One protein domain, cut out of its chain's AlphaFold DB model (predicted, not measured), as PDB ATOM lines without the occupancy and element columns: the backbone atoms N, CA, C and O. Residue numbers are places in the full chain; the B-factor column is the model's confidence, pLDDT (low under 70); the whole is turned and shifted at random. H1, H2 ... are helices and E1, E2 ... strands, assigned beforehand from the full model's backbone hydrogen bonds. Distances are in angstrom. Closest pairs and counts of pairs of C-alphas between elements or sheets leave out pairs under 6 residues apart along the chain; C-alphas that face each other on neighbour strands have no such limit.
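This is residues 48 to 95, 107 to 126 and 139 to 145 of the 145 residues of an uncharacterized protein of Polyangiaceae bacterium (UniProt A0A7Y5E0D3). Two small sheets, the three-stranded E1, E3 and E4 and the parallel strand pair E2 and E5, form a rounded body, with the very short helices H1 and H2 far from its middle. The opening stretch, residues 48 to 64, has no named element and is tied to E2 by a short pairing. The 75 printed residues hold E1, H1, E2, E3, H2, E4 and E5 in that order; the class is mixed, helices and strands, with 32 residues in named elements, under half. The larger sheet, in the order E1, E3, E4, is mixed. The whole is compact, with a radius of gyration of the C-alphas of 11.5 A and spans of 32 by 25 by 24 A.

Residues 55 to 56 pair, parallel, with residues 80 to 81 of E2, residues 79 to 83. E1, residues 65 to 68, is parallel to E3, residues 87 to 92, at 30 degrees, with N 66 and O 89 2.9 A apart, within hydrogen-bond range. The closest C-alphas of E1 and H1, residues 70 to 73, are those of Ile 66 and Val 72, 7.5 A apart. E2 is parallel to E5, residues 139 to 144, at 25 degrees, with N 142 and O 80 within range at 2.8 A. E3 is antiparallel to E4, residues 118 to 120, at 157 degrees, with N 88 and O 119 within range at 2.9 A. H2, residues 109 to 112, only grazes the larger sheet. Both helices are too short for an O i to N i+4 pair.

E1 begins at C-alpha 65 (337.580, -176.684, 107.742). E2 is 13.7 A long, E3 16.0 A and E5 16.6 A, ending at C-alpha 144 (330.117, -163.165, 100.017).

The C-alphas of Ala 95 and Glu 145 are the farthest apart, at 32.6 A. Residues 96 to 106 and 127 to 138 are not printed, with gaps of 23.5 A and 10.3 A between the C-alphas across these cuts. No printed residue has a pLDDT under 70.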
ATOM      1  N   VAL A  48     332.274-173.444  89.399       95.94
ATOM      2  CA  VAL A  48     333.719-173.671  89.449       95.94
ATOM      3  C   VAL A  48     333.952-175.065  90.003       95.94
ATOM      4  O   VAL A  48     333.404-175.417  91.044       95.94
ATOM      5  N   ASN A  49     334.754-175.881  89.315       96.31
ATOM      6  CA  ASN A  49     335.209-177.180  89.830       96.31
ATOM      7  C   ASN A  49     334.050-178.126  90.228       96.31
ATOM      8  O   ASN A  49     334.101-178.869  91.209       96.31
ATOM      9  N   GLY A  50     332.957-178.080  89.460       95.00
ATOM     10  CA  GLY A  50     331.758-178.884  89.707       95.00
ATOM     11  C   GLY A  50     330.928-178.445  90.920       95.00
ATOM     12  O   GLY A  50     329.935-179.105  91.227       95.00
ATOM     13  N   CYS A  51     331.287-177.343  91.587       96.56
ATOM     14  CA  CYS A  51     330.498-176.767  92.667       96.56
ATOM     15  C   CYS A  51     329.263-176.059  92.110       96.56
ATOM     16  O   CYS A  51     329.352-174.977  91.534       96.56
ATOM     17  N   LYS A  52     328.110-176.712  92.272       94.69
ATOM     18  CA  LYS A  52     326.782-176.179  91.926       94.69
ATOM     19  C   LYS A  52     325.992-175.746  93.160       94.69
ATOM     20  O   LYS A  52     325.159-174.857  93.083       94.69
ATOM     21  N   THR A  53     326.262-176.397  94.286       95.12
ATOM     22  CA  THR A  53     325.667-176.137  95.595       95.12
ATOM     23  C   THR A  53     326.791-175.949  96.595       95.12
ATOM     24  O   THR A  53     327.790-176.667  96.523       95.12
ATOM     25  N   PHE A  54     326.624-175.012  97.522       96.25
ATOM     26  CA  PHE A  54     327.635-174.682  98.515       96.25
ATOM     27  C   PHE A  54     327.073-174.864  99.925       96.25
ATOM     28  O   PHE A  54     325.916-174.533 100.184       96.25
ATOM     29  N   VAL A  55     327.894-175.398 100.826       97.75
ATOM     30  CA  VAL A  55     327.609-175.446 102.262       97.75
ATOM     31  C   VAL A  55     327.879-174.062 102.837       97.75
ATOM     32  O   VAL A  55     328.993-173.550 102.709       97.75
ATOM     33  N   ASP A  56     326.862-173.439 103.430       97.56
ATOM     34  CA  ASP A  56     327.005-172.115 104.026       97.56
ATOM     35  C   ASP A  56     327.683-172.201 105.391       97.56
ATOM     36  O   ASP A  56     327.084-172.608 106.383       97.56
ATOM     37  N   GLU A  57     328.944-171.785 105.430       98.31
ATOM     38  CA  GLU A  57     329.708-171.642 106.659       98.31
ATOM     39  C   GLU A  57     329.875-170.161 107.013       98.31
ATOM     40  O   GLU A  57     330.698-169.832 107.843       98.31
ATOM     41  N   SER A  58     329.166-169.197 106.425       98.31
ATOM     42  CA  SER A  58     329.438-167.752 106.590       98.31
ATOM     43  C   SER A  58     329.275-167.205 108.024       98.31
ATOM     44  O   SER A  58     329.839-166.155 108.357       98.31
ATOM     45  N   ALA A  59     328.579-167.923 108.915       97.94
ATOM     46  CA  ALA A  59     328.351-167.503 110.300       97.94
ATOM     47  C   ALA A  59     329.665-167.372 111.110       97.94
ATOM     48  O   ALA A  59     330.552-168.212 110.975       97.94
ATOM     49  N   PRO A  60     329.818-166.377 112.005       95.56
ATOM     50  CA  PRO A  60     331.081-166.132 112.718       95.56
ATOM     51  C   PRO A  60     331.649-167.334 113.487       95.56
ATOM     52  O   PRO A  60     332.863-167.457 113.614       95.56
ATOM     53  N   THR A  61     330.784-168.223 113.975       95.62
ATOM     54  CA  THR A  61     331.142-169.412 114.764       95.62
ATOM     55  C   THR A  61     331.235-170.698 113.941       95.62
ATOM     56  O   THR A  61     331.444-171.764 114.515       95.62
ATOM     57  N   ALA A  62     331.015-170.633 112.627       97.06
ATOM     58  CA  ALA A  62     330.986-171.811 111.771       97.06
ATOM     59  C   ALA A  62     332.387-172.419 111.581       97.06
ATOM     60  O   ALA A  62     333.409-171.724 111.658       97.06
ATOM     61  N   ALA A  63     332.439-173.724 111.320       91.56
ATOM     62  CA  ALA A  63     333.687-174.469 111.247       91.56
ATOM     63  C   ALA A  63     334.207-174.498 109.802       91.56
ATOM     64  O   ALA A  63     333.876-175.367 109.001       91.56
ATOM     65  N   ARG A  64     335.097-173.559 109.471       97.44
ATOM     66  CA  ARG A  64     335.690-173.406 108.129       97.44
ATOM     67  C   ARG A  64     336.863-174.347 107.916       97.44
ATOM     68  O   ARG A  64     338.016-173.919 107.846       97.44
ATOM     69  N   LYS A  65     336.569-175.638 107.859       97.81
ATOM     70  CA  LYS A  65     337.580-176.684 107.742       97.81
ATOM     71  C   LYS A  65     337.281-177.605 106.572       97.81
ATOM     72  O   LYS A  65     336.148-178.052 106.407       97.81
ATOM     73  N   ILE A  66     338.317-177.920 105.804       98.00
ATOM     74  CA  ILE A  66     338.300-178.917 104.736       98.00
ATOM     75  C   ILE A  66     339.398-179.934 105.041       98.00
ATOM     76  O   ILE A  66     340.568-179.576 105.167       98.00
ATOM     77  N   VAL A  67     339.022-181.207 105.165       97.75
ATOM     78  CA  VAL A  67     340.001-182.299 105.218       97.75
ATOM     79  C   VAL A  67     340.593-182.448 103.819       97.75
ATOM     80  O   VAL A  67     339.864-182.612 102.840       97.75
ATOM     81  N   TRP A  68     341.911-182.308 103.720       97.44
ATOM     82  CA  TRP A  68     342.649-182.245 102.467       97.44
ATOM     83  C   TRP A  68     343.338-183.576 102.168       97.44
ATOM     84  O   TRP A  68     344.551-183.736 102.292       97.44
ATOM     85  N   ASP A  69     342.519-184.536 101.759       96.81
ATOM     86  CA  ASP A  69     342.917-185.854 101.273       96.81
ATOM     87  C   ASP A  69     342.054-186.245 100.056       96.81
ATOM     88  O   ASP A  69     341.272-185.444  99.534       96.81
ATOM     89  N   PHE A  70     342.161-187.483  99.576       97.00
ATOM     90  CA  PHE A  70     341.379-187.946  98.425       97.00
ATOM     91  C   PHE A  70     339.851-187.894  98.627       97.00
ATOM     92  O   PHE A  70     339.110-187.795  97.638       97.00
ATOM     93  N   SER A  71     339.363-187.910  99.872       97.38
ATOM     94  CA  SER A  71     337.928-187.829 100.177       97.38
ATOM     95  C   SER A  71     337.331-186.466  99.828       97.38
ATOM     96  O   SER A  71     336.123-186.383  99.571       97.38
ATOM     97  N   VAL A  72     338.171-185.424  99.703       97.50
ATOM     98  CA  VAL A  72     337.745-184.061  99.350       97.50
ATOM     99  C   VAL A  72     336.913-184.028  98.074       97.50
ATOM    100  O   VAL A  72     336.006-183.220  97.975       97.50
ATOM    101  N   SER A  73     337.155-184.935  97.122       95.38
ATOM    102  CA  SER A  73     336.404-185.042  95.862       95.38
ATOM    103  C   SER A  73     334.901-185.307  96.055       95.38
ATOM    104  O   SER A  73     334.084-184.926  95.213       95.38
ATOM    105  N   SER A  74     334.534-185.917  97.181       95.69
ATOM    106  CA  SER A  74     333.163-186.290  97.546       95.69
ATOM    107  C   SER A  74     332.586-185.469  98.703       95.69
ATOM    108  O   SER A  74     331.384-185.517  98.954       95.69
ATOM    109  N   ALA A  75     333.424-184.700  99.401       96.94
ATOM    110  CA  ALA A  75     333.021-183.957 100.584       96.94
ATOM    111  C   ALA A  75     332.127-182.761 100.214       96.94
ATOM    112  O   ALA A  75     332.472-181.959  99.344       96.94
ATOM    113  N   ALA A  76     330.983-182.604 100.888       94.94
ATOM    114  CA  ALA A  76     330.044-181.514 100.602       94.94
ATOM    115  C   ALA A  76     330.670-180.127 100.840       94.94
ATOM    116  O   ALA A  76     330.486-179.208 100.045       94.94
ATOM    117  N   ASN A  77     331.485-180.000 101.889       95.88
ATOM    118  CA  ASN A  77     332.197-178.774 102.252       95.88
ATOM    119  C   ASN A  77     333.359-178.414 101.305       95.88
ATOM    120  O   ASN A  77     333.967-177.362 101.493       95.88
ATOM    121  N   ARG A  78     333.663-179.215 100.267       97.62
ATOM    122  CA  ARG A  78     334.590-178.796  99.191       97.62
ATOM    123  C   ARG A  78     334.046-177.615  98.381       97.62
ATOM    124  O   ARG A  78     334.803-176.949  97.678       97.62
ATOM    125  N   CYS A  79     332.736-177.398  98.461       98.12
ATOM    126  CA  CYS A  79     332.017-176.255  97.929       98.12
ATOM    127  C   CYS A  79     331.453-175.484  99.129       98.12
ATOM    128  O   CYS A  79     330.440-175.889  99.693       98.12
ATOM    129  N   MET A  80     332.124-174.418  99.565       98.31
ATOM    130  CA  MET A  80     331.789-173.700 100.809       98.31
ATOM    131  C   MET A  80     331.503-172.216 100.562       98.31
ATOM    132  O   MET A  80     332.213-171.587  99.777       98.31
ATOM    133  N   ILE A  81     330.504-171.655 101.253       98.19
ATOM    134  CA  ILE A  81     330.286-170.204 101.341       98.19
ATOM    135  C   ILE A  81     330.970-169.664 102.597       98.19
ATOM    136  O   ILE A  81     330.796-170.195 103.694       98.19
ATOM    137  N   VAL A  82     331.724-168.581 102.442       98.38
ATOM    138  CA  VAL A  82     332.314-167.801 103.537       98.38
ATOM    139  C   VAL A  82     332.104-166.309 103.283       98.38
ATOM    140  O   VAL A  82     331.791-165.904 102.168       98.38
ATOM    141  N   LYS A  83     332.300-165.475 104.299       98.31
ATOM    142  CA  LYS A  83     332.369-164.019 104.161       98.31
ATOM    143  C   LYS A  83     333.776-163.541 103.861       98.31
ATOM    144  O   LYS A  83     334.772-164.167 104.242       98.31
ATOM    145  N   LYS A  84     333.851-162.367 103.253       98.12
ATOM    146  CA  LYS A  84     335.079-161.607 103.076       98.12
ATOM    147  C   LYS A  84     335.827-161.456 104.405       98.12
ATOM    148  O   LYS A  84     335.253-161.212 105.464       98.12
ATOM    149  N   GLY A  85     337.142-161.632 104.342       97.50
ATOM    150  CA  GLY A  85     338.053-161.591 105.485       97.50
ATOM    151  C   GLY A  85     338.104-162.880 106.306       97.50
ATOM    152  O   GLY A  85     339.006-163.024 107.131       97.50
ATOM    153  N   GLN A  86     337.198-163.838 106.086       98.19
ATOM    154  CA  GLN A  86     337.254-165.119 106.782       98.19
ATOM    155  C   GLN A  86     338.336-166.032 106.196       98.19
ATOM    156  O   GLN A  86     338.833-165.842 105.082       98.19
ATOM    157  N   GLN A  87     338.716-167.024 106.997       97.44
ATOM    158  CA  GLN A  87     339.781-167.968 106.700       97.44
ATOM    159  C   GLN A  87     339.237-169.393 106.660       97.44
ATOM    160  O   GLN A  87     338.460-169.771 107.532       97.44
ATOM    161  N   VAL A  88     339.680-170.189 105.689       98.00
ATOM    162  CA  VAL A  88     339.408-171.630 105.618       98.00
ATOM    163  C   VAL A  88     340.694-172.390 105.923       98.00
ATOM    164  O   VAL A  88     341.748-172.075 105.369       98.00
ATOM    165  N   ALA A  89     340.607-173.373 106.816       97.38
ATOM    166  CA  ALA A  89     341.696-174.280 107.145       97.38
ATOM    167  C   ALA A  89     341.586-175.561 106.309       97.38
ATOM    168  O   ALA A  89     340.602-176.296 106.398       97.38
ATOM    169  N   PHE A  90     342.614-175.828 105.517       97.81
ATOM    170  CA  PHE A  90     342.826-177.093 104.834       97.81
ATOM    171  C   PHE A  90     343.740-177.942 105.713       97.81
ATOM    172  O   PHE A  90     344.828-177.505 106.083       97.81
ATOM    173  N   GLU A  91     343.298-179.137 106.085       96.50
ATOM    174  CA  GLU A  91     344.070-180.036 106.941       96.50
ATOM    175  C   GLU A  91     344.496-181.275 106.166       96.50
ATOM    176  O   GLU A  91     343.673-182.135 105.864       96.50
ATOM    177  N   GLY A  92     345.783-181.363 105.848       95.06
ATOM    178  CA  GLY A  92     346.365-182.486 105.128       95.06
ATOM    179  C   GLY A  92     347.865-182.302 104.937       95.06
ATOM    180  O   GLY A  92     348.474-181.408 105.523       95.06
ATOM    181  N   ASP A  93     348.454-183.155 104.105       94.81
ATOM    182  CA  ASP A  93     349.870-183.084 103.755       94.81
ATOM    183  C   ASP A  93     350.048-182.324 102.432       94.81
ATOM    184  O   ASP A  93     349.761-182.848 101.354       94.81
ATOM    185  N   PHE A  94     350.528-181.081 102.502       95.19
ATOM    186  CA  PHE A  94     350.763-180.248 101.317       95.19
ATOM    187  C   PHE A  94     352.046-180.591 100.555       95.19
ATOM    188  O   PHE A  94     352.199-180.141  99.417       95.19
ATOM    189  N   ALA A  95     352.950-181.390 101.131       94.12
ATOM    190  CA  ALA A  95     354.115-181.897 100.412       94.12
ATOM    191  C   ALA A  95     353.702-183.005  99.430       94.12
ATOM    192  O   ALA A  95     354.198-183.050  98.305       94.12
ATOM    193  N   PRO A 107     342.311-161.770  91.873       95.44
ATOM    194  CA  PRO A 107     343.422-162.680  92.154       95.44
ATOM    195  C   PRO A 107     342.980-163.840  93.056       95.44
ATOM    196  O   PRO A 107     342.272-163.635  94.040       95.44
ATOM    197  N   ASN A 108     343.389-165.064  92.711       96.06
ATOM    198  CA  ASN A 108     342.945-166.259  93.420       96.06
ATOM    199  C   ASN A 108     343.785-166.464  94.706       96.06
ATOM    200  O   ASN A 108     345.007-166.632  94.588       96.06
ATOM    201  N   PRO A 109     343.172-166.499  95.910       95.56
ATOM    202  CA  PRO A 109     343.881-166.653  97.186       95.56
ATOM    203  C   PRO A 109     344.745-167.916  97.292       95.56
ATOM    204  O   PRO A 109     345.720-167.938  98.040       95.56
ATOM    205  N   PHE A 110     344.448-168.951  96.501       96.00
ATOM    206  CA  PHE A 110     345.224-170.190  96.464       96.00
ATOM    207  C   PHE A 110     346.550-170.073  95.692       96.00
ATOM    208  O   PHE A 110     347.327-171.023  95.653       96.00
ATOM    209  N   SER A 111     346.844-168.921  95.081       92.88
ATOM    210  CA  SER A 111     348.125-168.685  94.389       92.88
ATOM    211  C   SER A 111     349.320-168.653  95.349       92.88
ATOM    212  O   SER A 111     350.433-168.981  94.943       92.88
ATOM    213  N   SER A 112     349.073-168.315  96.618       85.00
ATOM    214  CA  SER A 112     350.092-168.173  97.663       85.00
ATOM    215  C   SER A 112     349.624-168.820  98.970       85.00
ATOM    216  O   SER A 112     349.523-168.155 100.000       85.00
ATOM    217  N   VAL A 113     349.281-170.112  98.926       83.25
ATOM    218  CA  VAL A 113     348.863-170.853 100.127       83.25
ATOM    219  C   VAL A 113     350.060-171.021 101.071       83.25
ATOM    220  O   VAL A 113     351.083-171.550 100.641       83.25
ATOM    221  N   PRO A 114     349.954-170.611 102.346       77.62
ATOM    222  CA  PRO A 114     350.986-170.890 103.340       77.62
ATOM    223  C   PRO A 114     350.988-172.375 103.733       77.62
ATOM    224  O   PRO A 114     349.927-172.995 103.781       77.62
ATOM    225  N   ASP A 115     352.136-172.911 104.160       82.06
ATOM    226  CA  ASP A 115     352.286-174.317 104.608       82.06
ATOM    227  C   ASP A 115     351.320-174.714 105.740       82.06
ATOM    228  O   ASP A 115     351.036-175.885 105.967       82.06
ATOM    229  N   THR A 116     350.767-173.724 106.443       87.44
ATOM    230  CA  THR A 116     349.737-173.915 107.474       87.44
ATOM    231  C   THR A 116     348.378-174.378 106.936       87.44
ATOM    232  O   THR A 116     347.494-174.669 107.739       87.44
ATOM    233  N   GLY A 117     348.161-174.375 105.614       92.94
ATOM    234  CA  GLY A 117     346.877-174.724 104.996       92.94
ATOM    235  C   GLY A 117     345.767-173.698 105.221       92.94
ATOM    236  O   GLY A 117     344.610-173.945 104.896       92.94
ATOM    237  N   LYS A 118     346.090-172.540 105.796       96.12
ATOM    238  CA  LYS A 118     345.126-171.494 106.136       96.12
ATOM    239  C   LYS A 118     345.052-170.455 105.027       96.12
ATOM    240  O   LYS A 118     346.014-169.727 104.793       96.12
ATOM    241  N   VAL A 119     343.899-170.354 104.374       97.44
ATOM    242  CA  VAL A 119     343.672-169.422 103.261       97.44
ATOM    243  C   VAL A 119     342.665-168.362 103.682       97.44
ATOM    244  O   VAL A 119     341.538-168.690 104.048       97.44
ATOM    245  N   THR A 120     343.075-167.094 103.649       96.94
ATOM    246  CA  THR A 120     342.206-165.940 103.924       96.94
ATOM    247  C   THR A 120     341.648-165.387 102.617       96.94
ATOM    248  O   THR A 120     342.375-165.276 101.631       96.94
ATOM    249  N   PHE A 121     340.374-164.996 102.620       97.25
ATOM    250  CA  PHE A 121     339.665-164.527 101.428       97.25
ATOM    251  C   PHE A 121     339.377-163.020 101.508       97.25
ATOM    252  O   PHE A 121     338.353-162.623 102.059       97.25
ATOM    253  N   PRO A 122     340.262-162.145 100.993       97.06
ATOM    254  CA  PRO A 122     340.116-160.694 101.146       97.06
ATOM    255  C   PRO A 122     339.098-160.063 100.191       97.06
ATOM    256  O   PRO A 122     338.701-158.923 100.409       97.06
ATOM    257  N   ASN A 123     338.688-160.776  99.142       96.88
ATOM    258  CA  ASN A 123     337.810-160.274  98.089       96.88
ATOM    259  C   ASN A 123     336.614-161.207  97.927       96.88
ATOM    260  O   ASN A 123     336.755-162.419  98.097       96.88
ATOM    261  N   THR A 124     335.461-160.648  97.568       97.44
ATOM    262  CA  THR A 124     334.286-161.427  97.178       97.44
ATOM    263  C   THR A 124     334.477-162.076  95.809       97.44
ATOM    264  O   THR A 124     335.306-161.643  95.002       97.44
ATOM    265  N   GLY A 125     333.739-163.158  95.564       96.56
ATOM    266  CA  GLY A 125     333.837-163.964  94.346       96.56
ATOM    267  C   GLY A 125     333.929-165.462  94.624       96.56
ATOM    268  O   GLY A 125     333.977-165.899  95.770       96.56
ATOM    269  N   THR A 126     333.950-166.267  93.568       97.75
ATOM    270  CA  THR A 126     334.117-167.723  93.649       97.75
ATOM    271  C   THR A 126     335.548-168.084  93.281       97.75
ATOM    272  O   THR A 126     335.976-167.835  92.157       97.75
ATOM    273  N   GLY A 139     337.770-178.240  94.361       98.12
ATOM    274  CA  GLY A 139     336.602-177.585  94.944       98.12
ATOM    275  C   GLY A 139     336.593-176.082  94.688       98.12
ATOM    276  O   GLY A 139     337.373-175.574  93.873       98.12
ATOM    277  N   ALA A 140     335.688-175.371  95.355       98.25
ATOM    278  CA  ALA A 140     335.563-173.925  95.238       98.25
ATOM    279  C   ALA A 140     335.051-173.289  96.533       98.25
ATOM    280  O   ALA A 140     334.223-173.857  97.244       98.25
ATOM    281  N   ILE A 141     335.517-172.073  96.802       98.19
ATOM    282  CA  ILE A 141     335.039-171.238  97.902       98.19
ATOM    283  C   ILE A 141     334.288-170.054  97.305       98.19
ATOM    284  O   ILE A 141     334.868-169.281  96.543       98.19
ATOM    285  N   GLN A 142     333.010-169.916  97.638       98.06
ATOM    286  CA  GLN A 142     332.229-168.727  97.332       98.06
ATOM    287  C   GLN A 142     332.367-167.737  98.488       98.06
ATOM    288  O   GLN A 142     332.094-168.064  99.639       98.06
ATOM    289  N   VAL A 143     332.800-166.523  98.178       98.00
ATOM    290  CA  VAL A 143     333.030-165.462  99.154       98.00
ATOM    291  C   VAL A 143     331.986-164.382  98.941       98.00
ATOM    292  O   VAL A 143     331.967-163.721  97.898       98.00
ATOM    293  N   ILE A 144     331.120-164.226  99.931       96.81
ATOM    294  CA  ILE A 144     330.117-163.165 100.017       96.81
ATOM    295  C   ILE A 144     330.635-162.025 100.901       96.81
ATOM    296  O   ILE A 144     331.700-162.144 101.507       96.81
ATOM    297  N   GLU A 145     329.906-160.916 100.964       95.69
ATOM    298  CA  GLU A 145     330.237-159.798 101.862       95.69
ATOM    299  C   GLU A 145     330.136-160.172 103.356       95.69
ATOM    300  O   GLU A 145     329.191-160.890 103.777       95.69
TER     301      GLU A 145